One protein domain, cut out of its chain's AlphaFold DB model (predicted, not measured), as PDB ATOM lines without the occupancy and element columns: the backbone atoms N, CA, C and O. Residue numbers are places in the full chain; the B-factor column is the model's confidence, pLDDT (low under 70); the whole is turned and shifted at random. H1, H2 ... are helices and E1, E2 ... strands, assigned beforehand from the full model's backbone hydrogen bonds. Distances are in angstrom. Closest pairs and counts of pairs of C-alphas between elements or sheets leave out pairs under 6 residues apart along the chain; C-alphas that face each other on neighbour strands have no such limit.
ATOM      1  N   TYR A   5     274.120 255.699 244.255       91.19
ATOM      2  CA  TYR A   5     272.680 255.513 244.132       91.19
ATOM      3  C   TYR A   5     271.972 255.689 245.483       91.19
ATOM      4  O   TYR A   5     270.999 256.439 245.560       91.19
ATOM      5  N   ASP A   6     272.496 255.097 246.559       93.12
ATOM      6  CA  ASP A   6     271.965 255.241 247.920       93.12
ATOM      7  C   ASP A   6     271.991 256.710 248.376       93.12
ATOM      8  O   ASP A   6     271.009 257.227 248.918       93.12
ATOM      9  N   ILE A   7     273.096 257.413 248.095       95.38
ATOM     10  CA  ILE A   7     273.263 258.840 248.411       95.38
ATOM     11  C   ILE A   7     272.275 259.692 247.607       95.38
ATOM     12  O   ILE A   7     271.611 260.564 248.170       95.38
ATOM     13  N   ALA A   8     272.129 259.430 246.304       95.25
ATOM     14  CA  ALA A   8     271.184 260.143 245.452       95.25
ATOM     15  C   ALA A   8     269.740 259.941 245.932       95.25
ATOM     16  O   ALA A   8     268.970 260.899 245.998       95.25
ATOM     17  N   GLN A   9     269.369 258.721 246.332       95.31
ATOM     18  CA  GLN A   9     268.051 258.443 246.901       95.31
ATOM     19  C   GLN A   9     267.802 259.205 248.206       95.31
ATOM     20  O   GLN A   9     266.747 259.822 248.349       95.31
ATOM     21  N   ALA A  10     268.772 259.219 249.124       94.75
ATOM     22  CA  ALA A  10     268.671 259.984 250.365       94.75
ATOM     23  C   ALA A  10     268.558 261.499 250.101       94.75
ATOM     24  O   ALA A  10     267.761 262.194 250.739       94.75
ATOM     25  N   ALA A  11     269.303 262.019 249.120       95.94
ATOM     26  CA  ALA A  11     269.196 263.409 248.688       95.94
ATOM     27  C   ALA A  11     267.817 263.714 248.075       95.94
ATOM     28  O   ALA A  11     267.222 264.749 248.381       95.94
ATOM     29  N   ALA A  12     267.265 262.807 247.264       96.19
ATOM     30  CA  ALA A  12     265.918 262.950 246.718       96.19
ATOM     31  C   ALA A  12     264.877 263.052 247.838       96.19
ATOM     32  O   ALA A  12     264.054 263.969 247.822       96.19
ATOM     33  N   ASP A  13     264.963 262.175 248.841       94.88
ATOM     34  CA  ASP A  13     264.061 262.178 249.992       94.88
ATOM     35  C   ASP A  13     264.157 263.509 250.768       94.88
ATOM     36  O   ASP A  13     263.128 264.129 251.046       94.88
ATOM     37  N   LYS A  14     265.373 264.034 250.998       94.75
ATOM     38  CA  LYS A  14     265.601 265.354 251.626       94.75
ATOM     39  C   LYS A  14     264.949 266.511 250.859       94.75
ATOM     40  O   LYS A  14     264.402 267.428 251.470       94.75
ATOM     41  N   HIS A  15     265.009 266.498 249.528       95.12
ATOM     42  CA  HIS A  15     264.453 267.566 248.685       95.12
ATOM     43  C   HIS A  15     262.973 267.359 248.320       95.12
ATOM     44  O   HIS A  15     262.366 268.212 247.660       95.12
ATOM     45  N   GLY A  16     262.370 266.253 248.765       94.81
ATOM     46  CA  GLY A  16     261.006 265.887 248.409       94.81
ATOM     47  C   GLY A  16     260.859 265.537 246.928       94.81
ATOM     48  O   GLY A  16     259.798 265.782 246.347       94.81
ATOM     49  N   GLU A  17     261.888 264.948 246.317       96.44
ATOM     50  CA  GLU A  17     261.921 264.459 244.936       96.44
ATOM     51  C   GLU A  17     261.801 262.936 244.835       96.44
ATOM     52  O   GLU A  17     261.961 262.194 245.801       96.44
ATOM     53  N   CYS A  18     261.452 262.449 243.643       96.94
ATOM     54  CA  CYS A  18     261.261 261.021 243.426       96.94
ATOM     55  C   CYS A  18     262.603 260.274 243.463       96.94
ATOM     56  O   CYS A  18     263.396 260.399 242.536       96.94
ATOM     57  N   ARG A  19     262.810 259.403 244.459       96.12
ATOM     58  CA  ARG A  19     264.010 258.546 244.577       96.12
ATOM     59  C   ARG A  19     264.106 257.397 243.558       96.12
ATOM     60  O   ARG A  19     265.089 256.660 243.514       96.12
ATOM     61  N   ARG A  20     263.055 257.183 242.760       94.94
ATOM     62  CA  ARG A  20     262.954 256.110 241.749       94.94
ATOM     63  C   ARG A  20     262.378 256.647 240.435       94.94
ATOM     64  O   ARG A  20     261.288 256.229 240.055       94.94
ATOM     65  N   PRO A  21     263.013 257.634 239.785       95.19
ATOM     66  CA  PRO A  21     262.462 258.203 238.564       95.19
ATOM     67  C   PRO A  21     262.350 257.136 237.468       95.19
ATOM     68  O   PRO A  21     263.207 256.256 237.348       95.19
ATOM     69  N   ILE A  22     261.272 257.213 236.693       94.62
ATOM     70  CA  ILE A  22     261.086 256.426 235.476       94.62
ATOM     71  C   ILE A  22     261.754 257.212 234.343       94.62
ATOM     72  O   ILE A  22     261.400 258.382 234.164       94.62
ATOM     73  N   PRO A  23     262.715 256.626 233.613       94.69
ATOM     74  CA  PRO A  23     263.315 257.287 232.465       94.69
ATOM     75  C   PRO A  23     262.259 257.461 231.371       94.69
ATOM     76  O   PRO A  23     261.586 256.507 230.978       94.69
ATOM     77  N   MET A  24     262.117 258.691 230.900       95.25
ATOM     78  CA  MET A  24     261.267 259.055 229.775       95.25
ATOM     79  C   MET A  24     262.124 259.705 228.699       95.25
ATOM     80  O   MET A  24     263.096 260.394 229.009       95.25
ATOM     81  N   TYR A  25     261.720 259.531 227.452       94.62
ATOM     82  CA  TYR A  25     262.256 260.254 226.313       94.62
ATOM     83  C   TYR A  25     261.339 261.437 226.004       94.62
ATOM     84  O   TYR A  25     260.135 261.255 225.813       94.62
ATOM     85  N   SER A  26     261.901 262.645 226.006       94.56
ATOM     86  CA  SER A  26     261.218 263.884 225.638       94.56
ATOM     87  C   SER A  26     261.749 264.359 224.295       94.56
ATOM     88  O   SER A  26     262.962 264.482 224.138       94.56
ATOM     89  N   PHE A  27     260.849 264.676 223.372       94.81
ATOM     90  CA  PHE A  27     261.159 265.217 222.052       94.81
ATOM     91  C   PHE A  27     260.357 266.496 221.806       94.81
ATOM     92  O   PHE A  27     259.152 266.527 222.065       94.81
ATOM     93  N   ASP A  28     261.034 267.543 221.347       94.31
ATOM     94  CA  ASP A  28     260.417 268.787 220.896       94.31
ATOM     95  C   ASP A  28     260.345 268.773 219.357       94.31
ATOM     96  O   ASP A  28     261.391 268.860 218.708       94.31
ATOM     97  N   PRO A  29     259.148 268.633 218.756       92.50
ATOM     98  CA  PRO A  29     259.007 268.565 217.303       92.50
ATOM     99  C   PRO A  29     259.381 269.874 216.598       92.50
ATOM    100  O   PRO A  29     259.799 269.825 215.445       92.50
ATOM    101  N   ASP A  30     259.286 271.019 217.280       92.50
ATOM    102  CA  ASP A  30     259.563 272.322 216.671       92.50
ATOM    103  C   ASP A  30     261.070 272.572 216.541       92.50
ATOM    104  O   ASP A  30     261.527 273.204 215.592       92.50
ATOM    105  N   THR A  31     261.858 272.093 217.510       92.25
ATOM    106  CA  THR A  31     263.313 272.323 217.558       92.25
ATOM    107  C   THR A  31     264.130 271.103 217.143       92.25
ATOM    108  O   THR A  31     265.329 271.225 216.891       92.25
ATOM    109  N   GLY A  32     263.515 269.919 217.113       92.75
ATOM    110  CA  GLY A  32     264.200 268.639 216.948       92.75
ATOM    111  C   GLY A  32     264.997 268.197 218.183       92.75
ATOM    112  O   GLY A  32     265.661 267.159 218.139       92.75
ATOM    113  N   GLU A  33     264.959 268.951 219.290       93.88
ATOM    114  CA  GLU A  33     265.699 268.616 220.509       93.88
ATOM    115  C   GLU A  33     265.115 267.356 221.158       93.88
ATOM    116  O   GLU A  33     263.905 267.226 221.365       93.88
ATOM    117  N   SER A  34     265.996 266.441 221.556       93.31
ATOM    118  CA  SER A  34     265.632 265.275 222.351       93.31
ATOM    119  C   SER A  34     266.466 265.170 223.617       93.31
ATOM    120  O   SER A  34     267.645 265.519 223.649       93.31
ATOM    121  N   LYS A  35     265.841 264.685 224.692       93.62
ATOM    122  CA  LYS A  35     266.526 264.429 225.960       93.62
ATOM    123  C   LYS A  35     265.822 263.386 226.808       93.62
ATOM    124  O   LYS A  35     264.599 263.242 226.777       93.62
ATOM    125  N   TYR A  36     266.605 262.727 227.652       94.81
ATOM    126  CA  TYR A  36     266.085 261.867 228.705       94.81
ATOM    127  C   TYR A  36     265.688 262.691 229.926       94.81
ATOM    128  O   TYR A  36     266.460 263.515 230.420       94.81
ATOM    129  N   VAL A  37     264.489 262.444 230.445       93.69
ATOM    130  CA  VAL A  37     263.962 263.110 231.640       93.69
ATOM    131  C   VAL A  37     263.443 262.087 232.643       93.69
ATOM    132  O   VAL A  37     262.934 261.028 232.283       93.69
ATOM    133  N   GLY A  38     263.564 262.398 233.933       94.38
ATOM    134  CA  GLY A  38     263.018 261.563 234.999       94.38
ATOM    135  C   GLY A  38     261.559 261.906 235.286       94.38
ATOM    136  O   GLY A  38     261.268 262.982 235.807       94.38
ATOM    137  N   ALA A  39     260.634 260.986 235.022       93.88
ATOM    138  CA  ALA A  39     259.261 261.098 235.504       93.88
ATOM    139  C   ALA A  39     259.119 260.521 236.923       93.88
ATOM    140  O   ALA A  39     259.776 259.537 237.271       93.88
ATOM    141  N   PRO A  40     258.232 261.074 237.769       94.62
ATOM    142  CA  PRO A  40     257.969 260.495 239.082       94.62
ATOM    143  C   PRO A  40     257.387 259.083 238.945       94.62
ATOM    144  O   PRO A  40     256.518 258.849 238.108       94.62
ATOM    145  N   CYS A  41     257.782 258.161 239.831       94.81
ATOM    146  CA  CYS A  41     257.286 256.776 239.827       94.81
ATOM    147  C   CYS A  41     255.783 256.635 240.101       94.81
ATOM    148  O   CYS A  41     255.224 255.562 239.898       94.81
ATOM    149  N   LYS A  42     255.134 257.691 240.614       93.44
ATOM    150  CA  LYS A  42     253.715 257.713 241.012       93.44
ATOM    151  C   LYS A  42     253.339 256.659 242.065       93.44
ATOM    152  O   LYS A  42     252.149 256.418 242.271       93.44
ATOM    153  N   SER A  43     254.317 256.065 242.760       93.50
ATOM    154  CA  SER A  43     254.031 255.201 243.904       93.50
ATOM    155  C   SER A  43     253.227 255.984 244.933       93.50
ATOM    156  O   SER A  43     253.595 257.099 245.304       93.50
ATOM    157  N   THR A  44     252.126 255.390 245.382       91.69
ATOM    158  CA  THR A  44     251.359 255.911 246.514       91.69
ATOM    159  C   THR A  44     251.923 255.421 247.839       91.69
ATOM    160  O   THR A  44     251.670 256.075 248.836       91.69
ATOM    161  N   LEU A  45     252.717 254.344 247.855       91.50
ATOM    162  CA  LEU A  45     253.286 253.759 249.069       91.50
ATOM    163  C   LEU A  45     254.513 254.540 249.550       91.50
ATOM    164  O   LEU A  45     255.481 254.703 248.799       91.50
ATOM    165  N   GLU A  46     254.470 254.976 250.806       93.00
ATOM    166  CA  GLU A  46     255.527 255.745 251.467       93.00
ATOM    167  C   GLU A  46     256.809 254.925 251.631       93.00
ATOM    168  O   GLU A  46     257.885 255.422 251.310       93.00
ATOM    169  N   SER A  47     256.685 253.640 251.976       92.06
ATOM    170  CA  SER A  47     257.797 252.678 252.053       92.06
ATOM    171  C   SER A  47     258.551 252.488 250.730       92.06
ATOM    172  O   SER A  47     259.714 252.095 250.723       92.06
ATOM    173  N   VAL A  48     257.917 252.794 249.591       93.75
ATOM    174  CA  VAL A  48     258.521 252.670 248.253       93.75
ATOM    175  C   VAL A  48     259.106 253.997 247.761       93.75
ATOM    176  O   VAL A  48     260.161 254.008 247.122       93.75
ATOM    177  N   CYS A  49     258.400 255.110 247.979       96.31
ATOM    178  CA  CYS A  49     258.840 256.451 247.592       96.31
ATOM    179  C   CYS A  49     258.099 257.522 248.418       96.31
ATOM    180  O   CYS A  49     256.991 257.921 248.030       96.31
ATOM    181  N   PRO A  50     258.707 258.035 249.505       95.06
ATOM    182  CA  PRO A  50     258.069 258.996 250.406       95.06
ATOM    183  C   PRO A  50     257.587 260.267 249.698       95.06
ATOM    184  O   PRO A  50     256.454 260.706 249.894       95.06
ATOM    185  N   SER A  51     258.397 260.819 248.788       95.62
ATOM    186  CA  SER A  51     258.039 262.020 248.020       95.62
ATOM    187  C   SER A  51     256.783 261.830 247.157       95.62
ATOM    188  O   SER A  51     255.863 262.652 247.191       95.62
ATOM    189  N   CYS A  52     256.713 260.745 246.375       96.06
ATOM    190  CA  CYS A  52     255.559 260.500 245.503       96.06
ATOM    191  C   CYS A  52     254.294 260.204 246.317       96.06
ATOM    192  O   CYS A  52     253.224 260.717 245.977       96.06
ATOM    193  N   ALA A  53     254.431 259.460 247.417       95.06
ATOM    194  CA  ALA A  53     253.354 259.196 248.360       95.06
ATOM    195  C   ALA A  53     252.816 260.496 248.982       95.06
ATOM    196  O   ALA A  53     251.608 260.738 248.958       95.06
ATOM    197  N   ALA A  54     253.702 261.389 249.440       95.00
ATOM    198  CA  ALA A  54     253.336 262.691 249.993       95.00
ATOM    199  C   ALA A  54     252.609 263.579 248.968       95.00
ATOM    200  O   ALA A  54     251.578 264.173 249.285       95.00
ATOM    201  N   ARG A  55     253.082 263.625 247.712       94.38
ATOM    202  CA  ARG A  55     252.407 264.361 246.622       94.38
ATOM    203  C   ARG A  55     251.009 263.805 246.348       94.38
ATOM    204  O   ARG A  55     250.064 264.581 246.205       94.38
ATOM    205  N   ALA A  56     250.868 262.479 246.294       93.81
ATOM    206  CA  ALA A  56     249.581 261.822 246.088       93.81
ATOM    207  C   ALA A  56     248.616 262.074 247.258       93.81
ATOM    208  O   ALA A  56     247.439 262.362 247.029       93.81
ATOM    209  N   ARG A  57     249.116 262.025 248.499       94.62
ATOM    210  CA  ARG A  57     248.349 262.347 249.706       94.62
ATOM    211  C   ARG A  57     247.871 263.791 249.696       94.62
ATOM    212  O   ARG A  57     246.678 264.015 249.853       94.62
ATOM    213  N   ALA A  58     248.756 264.748 249.422       94.38
ATOM    214  CA  ALA A  58     248.399 266.162 249.338       94.38
ATOM    215  C   ALA A  58     247.328 266.426 248.265       94.38
ATOM    216  O   ALA A  58     246.363 267.140 248.522       94.38
ATOM    217  N   LEU A  59     247.451 265.804 247.085       93.81
ATOM    218  CA  LEU A  59     246.442 265.908 246.024       93.81
ATOM    219  C   LEU A  59     245.077 265.354 246.469       93.81
ATOM    220  O   LEU A  59     244.037 265.931 246.168       93.81
ATOM    221  N   ARG A  60     245.065 264.241 247.211       94.06
ATOM    222  CA  ARG A  60     243.827 263.670 247.757       94.06
ATOM    223  C   ARG A  60     243.237 264.495 248.895       94.06
ATOM    224  O   ARG A  60     242.017 264.570 248.981       94.06
ATOM    225  N   MET A  61     244.067 265.118 249.730       95.12
ATOM    226  CA  MET A  61     243.605 266.044 250.767       95.12
ATOM    227  C   MET A  61     242.914 267.250 250.135       95.12
ATOM    228  O   MET A  61     241.797 267.567 250.526       95.12
ATOM    229  N   GLN A  62     243.524 267.854 249.111       93.31
ATOM    230  CA  GLN A  62     242.897 268.934 248.346       93.31
ATOM    231  C   GLN A  62     241.546 268.492 247.774       93.31
ATOM    232  O   GLN A  62     240.540 269.142 248.030       93.31
ATOM    233  N   GLN A  63     241.494 267.344 247.088       94.50
ATOM    234  CA  GLN A  63     240.236 266.815 246.557       94.50
ATOM    235  C   GLN A  63     239.168 266.632 247.651       94.50
ATOM    236  O   GLN A  63     237.992 266.909 247.416       94.50
ATOM    237  N   ALA A  64     239.546 266.136 248.832       94.94
ATOM    238  CA  ALA A  64     238.622 265.972 249.949       94.94
ATOM    239  C   ALA A  64     238.095 267.331 250.442       94.94
ATOM    240  O   ALA A  64     236.880 267.500 250.545       94.94
ATOM    241  N   HIS A  65     238.987 268.301 250.661       93.25
ATOM    242  CA  HIS A  65     238.636 269.662 251.074       93.25
ATOM    243  C   HIS A  65     237.707 270.356 250.078       93.25
ATOM    244  O   HIS A  65     236.653 270.847 250.476       93.25
ATOM    245  N   GLU A  66     238.059 270.331 248.791       92.69
ATOM    246  CA  GLU A  66     237.305 270.996 247.726       92.69
ATOM    247  C   GLU A  66     235.891 270.452 247.547       92.69
ATOM    248  O   GLU A  66     235.078 271.131 246.943       92.69
ATOM    249  N   GLY A  67     235.577 269.238 248.015       93.62
ATOM    250  CA  GLY A  67     234.257 268.638 247.806       93.62
ATOM    251  C   GLY A  67     233.387 268.510 249.055       93.62
ATOM    252  O   GLY A  67     232.173 268.335 248.919       93.62
ATOM    253  N   TRP A  68     233.945 268.560 250.269       95.19
ATOM    254  CA  TRP A  68     233.186 268.151 251.461       95.19
ATOM    255  C   TRP A  68     232.098 269.142 251.871       95.19
ATOM    256  O   TRP A  68     230.985 268.728 252.207       95.19
ATOM    257  N   HIS A  69     232.393 270.437 251.802       94.00
ATOM    258  CA  HIS A  69     231.517 271.506 252.293       94.00
ATOM    259  C   HIS A  69     231.148 272.514 251.201       94.00
ATOM    260  O   HIS A  69     230.898 273.674 251.502       94.00
ATOM    261  N   ILE A  70     231.137 272.089 249.934       92.69
ATOM    262  CA  ILE A  70     230.769 272.982 248.831       92.69
ATOM    263  C   ILE A  70     229.343 273.504 248.983       92.69
ATOM    264  O   ILE A  70     228.441 272.804 249.453       92.69
ATOM    265  N   GLU A  71     229.158 274.735 248.532       91.31
ATOM    266  CA  GLU A  71     227.892 275.460 248.639       91.31
ATOM    267  C   GLU A  71     227.083 275.416 247.341       91.31
ATOM    268  O   GLU A  71     225.876 275.651 247.354       91.31
ATOM    269  N   THR A 446     238.414 265.576 237.922       87.19
ATOM    270  CA  THR A 446     239.325 264.429 237.974       87.19
ATOM    271  C   THR A 446     240.625 264.772 238.713       87.19
ATOM    272  O   THR A 446     240.934 265.933 238.965       87.19
ATOM    273  N   LEU A 447     241.427 263.767 239.093       88.25
ATOM    274  CA  LEU A 447     242.744 264.021 239.705       88.25
ATOM    275  C   LEU A 447     243.701 264.814 238.790       88.25
ATOM    276  O   LEU A 447     244.431 265.651 239.319       88.25
ATOM    277  N   PRO A 448     243.740 264.570 237.463       87.75
ATOM    278  CA  PRO A 448     244.419 265.460 236.528       87.75
ATOM    279  C   PRO A 448     243.955 266.915 236.605       87.75
ATOM    280  O   PRO A 448     244.819 267.782 236.636       87.75
ATOM    281  N   ASP A 449     242.651 267.174 236.712       86.69
ATOM    282  CA  ASP A 449     242.125 268.546 236.792       86.69
ATOM    283  C   ASP A 449     242.585 269.223 238.091       86.69
ATOM    284  O   ASP A 449     243.185 270.287 238.047       86.69
ATOM    285  N   HIS A 450     242.485 268.539 239.240       88.88
ATOM    286  CA  HIS A 450     243.052 269.027 240.513       88.88
ATOM    287  C   HIS A 450     244.555 269.338 240.417       88.88
ATOM    288  O   HIS A 450     245.062 270.273 241.036       88.88
ATOM    289  N   LYS A 451     245.305 268.535 239.652       89.25
ATOM    290  CA  LYS A 451     246.734 268.771 239.416       89.25
ATOM    291  C   LYS A 451     246.956 269.979 238.496       89.25
ATOM    292  O   LYS A 451     247.918 270.710 238.726       89.25
ATOM    293  N   ALA A 452     246.109 270.160 237.485       88.00
ATOM    294  CA  ALA A 452     246.145 271.296 236.573       88.00
ATOM    295  C   ALA A 452     245.832 272.600 237.315       88.00
ATOM    296  O   ALA A 452     246.630 273.522 237.219       88.00
ATOM    297  N   ASP A 453     244.801 272.630 238.164       88.06
ATOM    298  CA  ASP A 453     244.449 273.791 238.995       88.06
ATOM    299  C   ASP A 453     245.633 274.249 239.861       88.06
ATOM    300  O   ASP A 453     245.965 275.431 239.927       88.06
ATOM    301  N   ARG A 454     246.346 273.301 240.488       89.62
ATOM    302  CA  ARG A 454     247.562 273.614 241.257       89.62
ATOM    303  C   ARG A 454     248.687 274.165 240.389       89.62
ATOM    304  O   ARG A 454     249.435 275.027 240.843       89.62
ATOM    305  N   ALA A 455     248.881 273.594 239.202       89.19
ATOM    306  CA  ALA A 455     249.921 274.037 238.283       89.19
ATOM    307  C   ALA A 455     249.616 275.446 237.762       89.19
ATOM    308  O   ALA A 455     250.514 276.283 237.730       89.19
ATOM    309  N   GLU A 456     248.351 275.713 237.450       90.31
ATOM    310  CA  GLU A 456     247.847 277.003 236.999       90.31
ATOM    311  C   GLU A 456     247.974 278.072 238.087       90.31
ATOM    312  O   GLU A 456     248.516 279.139 237.825       90.31
ATOM    313  N   PHE A 457     247.616 277.761 239.334       89.75
ATOM    314  CA  PHE A 457     247.840 278.658 240.471       89.75
ATOM    315  C   PHE A 457     249.317 279.064 240.613       89.75
ATOM    316  O   PHE A 457     249.645 280.240 240.768       89.75
ATOM    317  N   VAL A 458     250.235 278.095 240.520       90.25
ATOM    318  CA  VAL A 458     251.678 278.380 240.561       90.25
ATOM    319  C   VAL A 458     252.110 279.204 239.347       90.25
ATOM    320  O   VAL A 458     252.913 280.122 239.500       90.25
ATOM    321  N   ARG A 459     251.581 278.913 238.152       91.00
ATOM    322  CA  ARG A 459     251.860 279.677 236.928       91.00
ATOM    323  C   ARG A 459     251.429 281.138 237.076       91.00
ATOM    324  O   ARG A 459     252.207 282.015 236.720       91.00
ATOM    325  N   GLN A 460     250.245 281.394 237.629       90.31
ATOM    326  CA  GLN A 460     249.712 282.741 237.852       90.31
ATOM    327  C   GLN A 460     250.561 283.541 238.849       90.31
ATOM    328  O   GLN A 460     250.908 284.680 238.555       90.31
ATOM    329  N   ILE A 461     250.975 282.935 239.969       90.69
ATOM    330  CA  ILE A 461     251.875 283.585 240.943       90.69
ATOM    331  C   ILE A 461     253.227 283.937 240.318       90.69
ATOM    332  O   ILE A 461     253.788 284.992 240.583       90.69
ATOM    333  N   LEU A 462     253.788 283.050 239.497       92.25
ATOM    334  CA  LEU A 462     255.047 283.348 238.814       92.25
ATOM    335  C   LEU A 462     254.864 284.462 237.773       92.25
ATOM    336  O   LEU A 462     255.697 285.359 237.678       92.25
ATOM    337  N   ALA A 463     253.753 284.445 237.035       90.81
ATOM    338  CA  ALA A 463     253.448 285.463 236.037       90.81
ATOM    339  C   ALA A 463     253.220 286.853 236.658       90.81
ATOM    340  O   ALA A 463     253.610 287.843 236.044       90.81
ATOM    341  N   SER A 464     252.660 286.941 237.873       88.81
ATOM    342  CA  SER A 464     252.434 288.226 238.555       88.81
ATOM    343  C   SER A 464     253.724 288.971 238.908       88.81
ATOM    344  O   SER A 464     253.678 290.171 239.149       88.81
ATOM    345  N   VAL A 465     254.865 288.277 238.913       90.62
ATOM    346  CA  VAL A 465     256.203 288.859 239.113       90.62
ATOM    347  C   VAL A 465     257.061 288.803 237.839       90.62
ATOM    348  O   VAL A 465     258.284 288.878 237.883       90.62
ATOM    349  N   GLY A 466     256.429 288.612 236.676       90.38
ATOM    350  CA  GLY A 466     257.103 288.599 235.374       90.38
ATOM    351  C   GLY A 466     257.853 287.305 235.029       90.38
ATOM    352  O   GLY A 466     258.508 287.239 233.991       90.38
ATOM    353  N   ILE A 467     257.751 286.245 235.839       90.25
ATOM    354  CA  ILE A 467     258.382 284.951 235.542       90.25
ATOM    355  C   ILE A 467     257.446 284.117 234.662       90.25
ATOM    356  O   ILE A 467     256.517 283.464 235.141       90.25
ATOM    357  N   GLN A 468     257.732 284.068 233.361       89.44
ATOM    358  CA  GLN A 468     257.029 283.189 232.427       89.44
ATOM    359  C   GLN A 468     257.662 281.791 232.391       89.44
ATOM    360  O   GLN A 468     258.882 281.628 232.318       89.44
ATOM    361  N   LYS A 469     256.822 280.754 232.460       86.00
ATOM    362  CA  LYS A 469     257.251 279.364 232.257       86.00
ATOM    363  C   LYS A 469     257.200 279.032 230.763       86.00
ATOM    364  O   LYS A 469     256.253 279.459 230.109       86.00
ATOM    365  N   PRO A 470     258.180 278.276 230.235       85.25
ATOM    366  CA  PRO A 470     258.144 277.842 228.844       85.25
ATOM    367  C   PRO A 470     256.916 276.963 228.606       85.25
ATOM    368  O   PRO A 470     256.567 276.152 229.470       85.25
ATOM    369  N   ASP A 471     256.287 277.120 227.444       85.06
ATOM    370  CA  ASP A 471     255.224 276.218 227.025       85.06
ATOM    371  C   ASP A 471     255.813 274.842 226.692       85.06
ATOM    372  O   ASP A 471     256.788 274.720 225.950       85.06
ATOM    373  N   THR A 472     255.231 273.805 227.286       86.31
ATOM    374  CA  THR A 472     255.627 272.406 227.097       86.31
ATOM    375  C   THR A 472     254.521 271.573 226.453       86.31
ATOM    376  O   THR A 472     254.633 270.351 226.435       86.31
ATOM    377  N   SER A 473     253.438 272.201 225.985       83.69
ATOM    378  CA  SER A 473     252.263 271.532 225.410       83.69
ATOM    379  C   SER A 473     252.599 270.674 224.184       83.69
ATOM    380  O   SER A 473     252.039 269.593 224.025       83.69
ATOM    381  N   ARG A 474     253.570 271.117 223.378       86.69
ATOM    382  CA  ARG A 474     254.068 270.427 222.178       86.69
ATOM    383  C   ARG A 474     255.021 269.259 222.443       86.69
ATOM    384  O   ARG A 474     255.320 268.500 221.527       86.69
ATOM    385  N   LEU A 475     255.553 269.132 223.662       90.88
ATOM    386  CA  LEU A 475     256.566 268.117 223.950       90.88
ATOM    387  C   LEU A 475     255.947 266.721 223.913       90.88
ATOM    388  O   LEU A 475     255.025 266.412 224.670       90.88
ATOM    389  N   ILE A 476     256.530 265.844 223.102       90.56
ATOM    390  CA  ILE A 476     256.163 264.431 223.059       90.56
ATOM    391  C   ILE A 476     256.999 263.706 224.110       90.56
ATOM    392  O   ILE A 476     258.225 263.641 224.014       90.56
ATOM    393  N   VAL A 477     256.335 263.159 225.130       91.38
ATOM    394  CA  VAL A 477     256.992 262.440 226.229       91.38
ATOM    395  C   VAL A 477     256.521 260.993 226.258       91.38
ATOM    396  O   VAL A 477     255.366 260.720 226.587       91.38
ATOM    397  N   LYS A 478     257.432 260.058 225.983       92.62
ATOM    398  CA  LYS A 478     257.153 258.615 225.975       92.62
ATOM    399  C   LYS A 478     258.088 257.840 226.907       92.62
ATOM    400  O   LYS A 478     259.182 258.325 227.208       92.62
ATOM    401  N   PRO A 479     257.671 256.675 227.435       92.44
ATOM    402  CA  PRO A 479     258.590 255.774 228.125       92.44
ATOM    403  C   PRO A 479     259.773 255.438 227.217       92.44
ATOM    404  O   PRO A 479     259.604 255.350 226.004       92.44
ATOM    405  N   VAL A 480     260.964 255.273 227.792       93.00
ATOM    406  CA  VAL A 480     262.105 254.797 227.001       93.00
ATOM    407  C   VAL A 480     261.911 253.327 226.622       93.00
ATOM    408  O   VAL A 480     261.384 252.547 227.420       93.00
ATOM    409  N   GLU A 481     262.359 252.963 225.421       88.81
ATOM    410  CA  GLU A 481     262.316 251.596 224.911       88.81
ATOM    411  C   GLU A 481     263.147 250.627 225.774       88.81
ATOM    412  O   GLU A 481     264.244 250.971 226.238       88.81
ATOM    413  N   PRO A 482     262.666 249.390 225.995       87.69
ATOM    414  CA  PRO A 482     263.453 248.364 226.667       87.69
ATOM    415  C   PRO A 482     264.787 248.112 225.948       87.69
ATOM    416  O   PRO A 482     264.816 247.786 224.767       87.69
ATOM    417  N   GLY A 483     265.902 248.211 226.679       87.19
ATOM    418  CA  GLY A 483     267.241 247.916 226.151       87.19
ATOM    419  C   GLY A 483     267.996 249.107 225.551       87.19
ATOM    420  O   GLY A 483     269.127 248.922 225.104       87.19
ATOM    421  N   ASP A 484     267.429 250.317 225.581       89.50
ATOM    422  CA  ASP A 484     268.143 251.532 225.180       89.50
ATOM    423  C   ASP A 484     269.363 251.786 226.086       89.50
ATOM    424  O   ASP A 484     269.249 252.004 227.296       89.50
ATOM    425  N   LYS A 485     270.554 251.745 225.480       89.62
ATOM    426  CA  LYS A 485     271.845 251.889 226.168       89.62
ATOM    427  C   LYS A 485     272.208 253.343 226.473       89.62
ATOM    428  O   LYS A 485     273.124 253.572 227.257       89.62
ATOM    429  N   ASN A 486     271.514 254.309 225.874       91.44
ATOM    430  CA  ASN A 486     271.790 255.736 226.051       91.44
ATOM    431  C   ASN A 486     271.064 256.332 227.264       91.44
ATOM    432  O   ASN A 486     271.271 257.499 227.600       91.44
ATOM    433  N   VAL A 487     270.209 255.545 227.927       92.56
ATOM    434  CA  VAL A 487     269.465 255.981 229.108       92.56
ATOM    435  C   VAL A 487     270.433 256.357 230.226       92.56
ATOM    436  O   VAL A 487     271.222 255.515 230.662       92.56
ATOM    437  N   PRO A 488     270.352 257.589 230.758       92.25
ATOM    438  CA  PRO A 488     271.171 257.981 231.886       92.25
ATOM    439  C   PRO A 488     270.913 257.080 233.099       92.25
ATOM    440  O   PRO A 488     269.762 256.701 233.356       92.25
ATOM    441  N   PRO A 489     271.944 256.810 233.914       93.19
ATOM    442  CA  PRO A 489     271.759 256.156 235.200       93.19
ATOM    443  C   PRO A 489     270.724 256.886 236.068       93.19
ATOM    444  O   PRO A 489     270.533 258.104 235.977       93.19
ATOM    445  N   ARG A 490     270.034 256.154 236.948       93.06
ATOM    446  CA  ARG A 490     268.923 256.717 237.739       93.06
ATOM    447  C   ARG A 490     269.372 257.856 238.646       93.06
ATOM    448  O   ARG A 490     268.622 258.807 238.837       93.06
ATOM    449  N   GLU A 491     270.575 257.770 239.190       94.75
ATOM    450  CA  GLU A 491     271.227 258.796 239.994       94.75
ATOM    451  C   GLU A 491     271.361 260.121 239.231       94.75
ATOM    452  O   GLU A 491     271.101 261.171 239.813       94.75
ATOM    453  N   HIS A 492     271.638 260.100 237.921       94.88
ATOM    454  CA  HIS A 492     271.682 261.316 237.102       94.88
ATOM    455  C   HIS A 492     270.293 261.945 236.976       94.88
ATOM    456  O   HIS A 492     270.138 263.153 237.152       94.88
ATOM    457  N   LEU A 493     269.263 261.125 236.747       95.38
ATOM    458  CA  LEU A 493     267.874 261.595 236.689       95.38
ATOM    459  C   LEU A 493     267.418 262.179 238.037       95.38
ATOM    460  O   LEU A 493     266.710 263.186 238.069       95.38
ATOM    461  N   ILE A 494     267.840 261.572 239.150       96.50
ATOM    462  CA  ILE A 494     267.584 262.079 240.502       96.50
ATOM    463  C   ILE A 494     268.265 263.436 240.705       96.50
ATOM    464  O   ILE A 494     267.598 264.395 241.093       96.50
ATOM    465  N   MET A 495     269.565 263.539 240.416       95.50
ATOM    466  CA  MET A 495     270.329 264.781 240.571       95.50
ATOM    467  C   MET A 495     269.752 265.914 239.712       95.50
ATOM    468  O   MET A 495     269.569 267.024 240.215       95.50
ATOM    469  N   ALA A 496     269.365 265.630 238.465       94.88
ATOM    470  CA  ALA A 496     268.694 266.593 237.593       94.88
ATOM    471  C   ALA A 496     267.347 267.066 238.177       94.88
ATOM    472  O   ALA A 496     267.057 268.265 238.190       94.88
ATOM    473  N   SER A 497     266.544 266.147 238.728       95.12
ATOM    474  CA  SER A 497     265.275 266.478 239.394       95.12
ATOM    475  C   SER A 497     265.484 267.357 240.632       95.12
ATOM    476  O   SER A 497     264.723 268.300 240.854       95.12
ATOM    477  N   ILE A 498     266.523 267.083 241.429       96.25
ATOM    478  CA  ILE A 498     266.884 267.881 242.611       96.25
ATOM    479  C   ILE A 498     267.318 269.291 242.199       96.25
ATOM    480  O   ILE A 498     266.805 270.267 242.751       96.25
ATOM    481  N   ALA A 499     268.204 269.416 241.207       95.94
ATOM    482  CA  ALA A 499     268.652 270.713 240.700       95.94
ATOM    483  C   ALA A 499     267.464 271.563 240.213       95.94
ATOM    484  O   ALA A 499     267.321 272.730 240.593       95.94
ATOM    485  N   GLN A 500     266.547 270.951 239.457       93.50
ATOM    486  CA  GLN A 500     265.332 271.617 238.991       93.50
ATOM    487  C   GLN A 500     264.417 272.035 240.151       93.50
ATOM    488  O   GLN A 500     263.882 273.145 240.150       93.50
ATOM    489  N   ARG A 501     264.257 271.177 241.164       94.38
ATOM    490  CA  ARG A 501     263.454 271.460 242.361       94.38
ATOM    491  C   ARG A 501     263.992 272.646 243.150       94.38
ATOM    492  O   ARG A 501     263.196 273.484 243.566       94.38
ATOM    493  N   ILE A 502     265.309 272.723 243.345       94.81
ATOM    494  CA  ILE A 502     265.965 273.845 244.032       94.81
ATOM    495  C   ILE A 502     265.684 275.145 243.274       94.81
ATOM    496  O   ILE A 502     265.166 276.094 243.863       94.81
ATOM    497  N   LYS A 503     265.918 275.155 241.954       93.50
ATOM    498  CA  LYS A 503     265.648 276.316 241.094       93.50
ATOM    499  C   LYS A 503     264.184 276.757 241.166       93.50
ATOM    500  O   LYS A 503     263.901 277.933 241.364       93.50
ATOM    501  N   TRP A 504     263.240 275.828 241.017       92.62
ATOM    502  CA  TRP A 504     261.808 276.144 241.045       92.62
ATOM    503  C   TRP A 504     261.321 276.616 242.407       92.62
ATOM    504  O   TRP A 504     260.457 277.487 242.467       92.62
ATOM    505  N   ARG A 505     261.853 276.048 243.491       92.00
ATOM    506  CA  ARG A 505     261.507 276.473 244.844       92.00
ATOM    507  C   ARG A 505     261.957 277.908 245.096       92.00
ATOM    508  O   ARG A 505     261.135 278.692 245.548       92.00
ATOM    509  N   ALA A 506     263.195 278.246 244.731       91.81
ATOM    510  CA  ALA A 506     263.700 279.612 244.832       91.81
ATOM    511  C   ALA A 506     262.830 280.591 244.023       91.81
ATOM    512  O   ALA A 506     262.351 281.573 244.576       91.81
ATOM    513  N   GLN A 507     262.520 280.266 242.759       90.75
ATOM    514  CA  GLN A 507     261.631 281.086 241.919       90.75
ATOM    515  C   GLN A 507     260.257 281.319 242.563       90.75
ATOM    516  O   GLN A 507     259.758 282.438 242.566       90.75
ATOM    517  N   TYR A 508     259.639 280.264 243.101       91.12
ATOM    518  CA  TYR A 508     258.326 280.368 243.732       91.12
ATOM    519  C   TYR A 508     258.365 281.148 245.052       91.12
ATOM    520  O   TYR A 508     257.459 281.929 245.319       91.12
ATOM    521  N   GLU A 509     259.390 280.949 245.884       90.50
ATOM    522  CA  GLU A 509     259.542 281.669 247.153       90.50
ATOM    523  C   GLU A 509     259.765 283.169 246.921       90.50
ATOM    524  O   GLU A 509     259.081 283.970 247.556       90.50
ATOM    525  N   THR A 510     260.624 283.543 245.965       88.44
ATOM    526  CA  THR A 510     260.805 284.937 245.530       88.44
ATOM    527  C   THR A 510     259.493 285.530 245.023       88.44
ATOM    528  O   THR A 510     259.043 286.542 245.551       88.44
ATOM    529  N   ALA A 511     258.815 284.847 244.093       89.56
ATOM    530  CA  ALA A 511     257.544 285.317 243.546       89.56
ATOM    531  C   ALA A 511     256.469 285.511 244.624       89.56
ATOM    532  O   ALA A 511     255.721 286.483 244.605       89.56
ATOM    533  N   ARG A 512     256.401 284.601 245.602       89.00
ATOM    534  CA  ARG A 512     255.443 284.692 246.706       89.00
ATOM    535  C   ARG A 512     255.734 285.878 247.630       89.00
ATOM    536  O   ARG A 512     254.782 286.479 248.119       89.00
ATOM    537  N   LEU A 513     257.007 286.173 247.899       88.19
ATOM    538  CA  LEU A 513     257.419 287.314 248.727       88.19
ATOM    539  C   LEU A 513     257.169 288.649 248.020       88.19
ATOM    540  O   LEU A 513     256.726 289.591 248.661       88.19
ATOM    541  N   GLU A 514     257.406 288.726 246.714       85.69
ATOM    542  CA  GLU A 514     257.136 289.932 245.921       85.69
ATOM    543  C   GLU A 514     255.633 290.175 245.727       85.69
ATOM    544  O   GLU A 514     255.176 291.310 245.827       85.69
ATOM    545  N   ALA A 515     254.846 289.114 245.522       78.88
ATOM    546  CA  ALA A 515     253.391 289.211 245.418       78.88
ATOM    547  C   ALA A 515     252.702 289.536 246.760       78.88
ATOM    548  O   ALA A 515     251.582 290.034 246.758       78.88
ATOM    549  N   ASN A 516     253.342 289.242 247.900       71.31
ATOM    550  CA  ASN A 516     252.858 289.558 249.251       71.31
ATOM    551  C   ASN A 516     254.023 290.056 250.136       71.31
ATOM    552  O   ASN A 516     254.553 289.276 250.941       71.31
TER     553      ASN A 516
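AT A GLANCE: This is residues 5 to 71 and 446 to 516 of the 530 residues of the protein "Replication initiator protein" of Nocardia nova (UniProt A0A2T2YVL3). A small three-stranded sheet stands beside the first part of the long helix H4, and H1 lies side by side with residues 490 to 502 of H4. H3 bridges from the last part of H4 to H2, which stays apart from H4. The printed part has 138 residues, with four named helices and three named strands in the order H1 E1 E2 H2 H3 E3 H4; the sheet, E2 E1 E3, is antiparallel and the class is mostly helix. It is only just compact, close to loose, with a radius of gyration of the C-alphas of 16.8 A and spans of 53 by 39 by 28 A.

HOW THE PARTS SIT: Start at E1, residues 22 to 27, the inner strand. It forms a hairpin with edge strand E2, residues 34 to 39: N 24 and O 37 are within hydrogen-bond range at 2.8 A. Its other antiparallel neighbour is edge strand E3, residues 476 to 479, with N 25 and O 478 at 2.8 A. H4, residues 490 to 515, is at the sheet's level, its height 3.4 A; its closest C-alphas to E2 are Leu 493 and Gly 38, 5.1 A. H1, residues 5 to 15, touches H4 at a shallow tilt of 13 degrees, the same way, closest at C-alphas Tyr 5 and Glu 491, 5.5 A. Residues 458 to 462 of H3, residues 447 to 463, touch H4 at a steep tilt of 57 degrees, closest at C-alphas Leu 462 and Ala 511, 5.7 A. H2, residues 50 to 68, touches H3 with residues 59 to 63 alone, about perpendicular at 83 degrees, closest at C-alphas Gln 63 and His 450, 7.0 A. In H1, H2, H3 and H4 every O i to N i+4 pair is within hydrogen-bond range.

IN THESE COORDINATES: Find C-alpha 22 at (261.086, 256.426, 235.476), where E1 begins. H4 runs 36.8 A from C-alpha 490 to C-alpha 515 at (253.391, 289.211, 245.418). H2 is 26.5 A long and H3 24.2 A.

THE WHOLE: Residues 72 to 445 are not printed, and C-alphas 71 and 446 are 19.1 A apart. The link H3 to E3, residues 464 to 475, is long. No printed residue is under 70 in pLDDT.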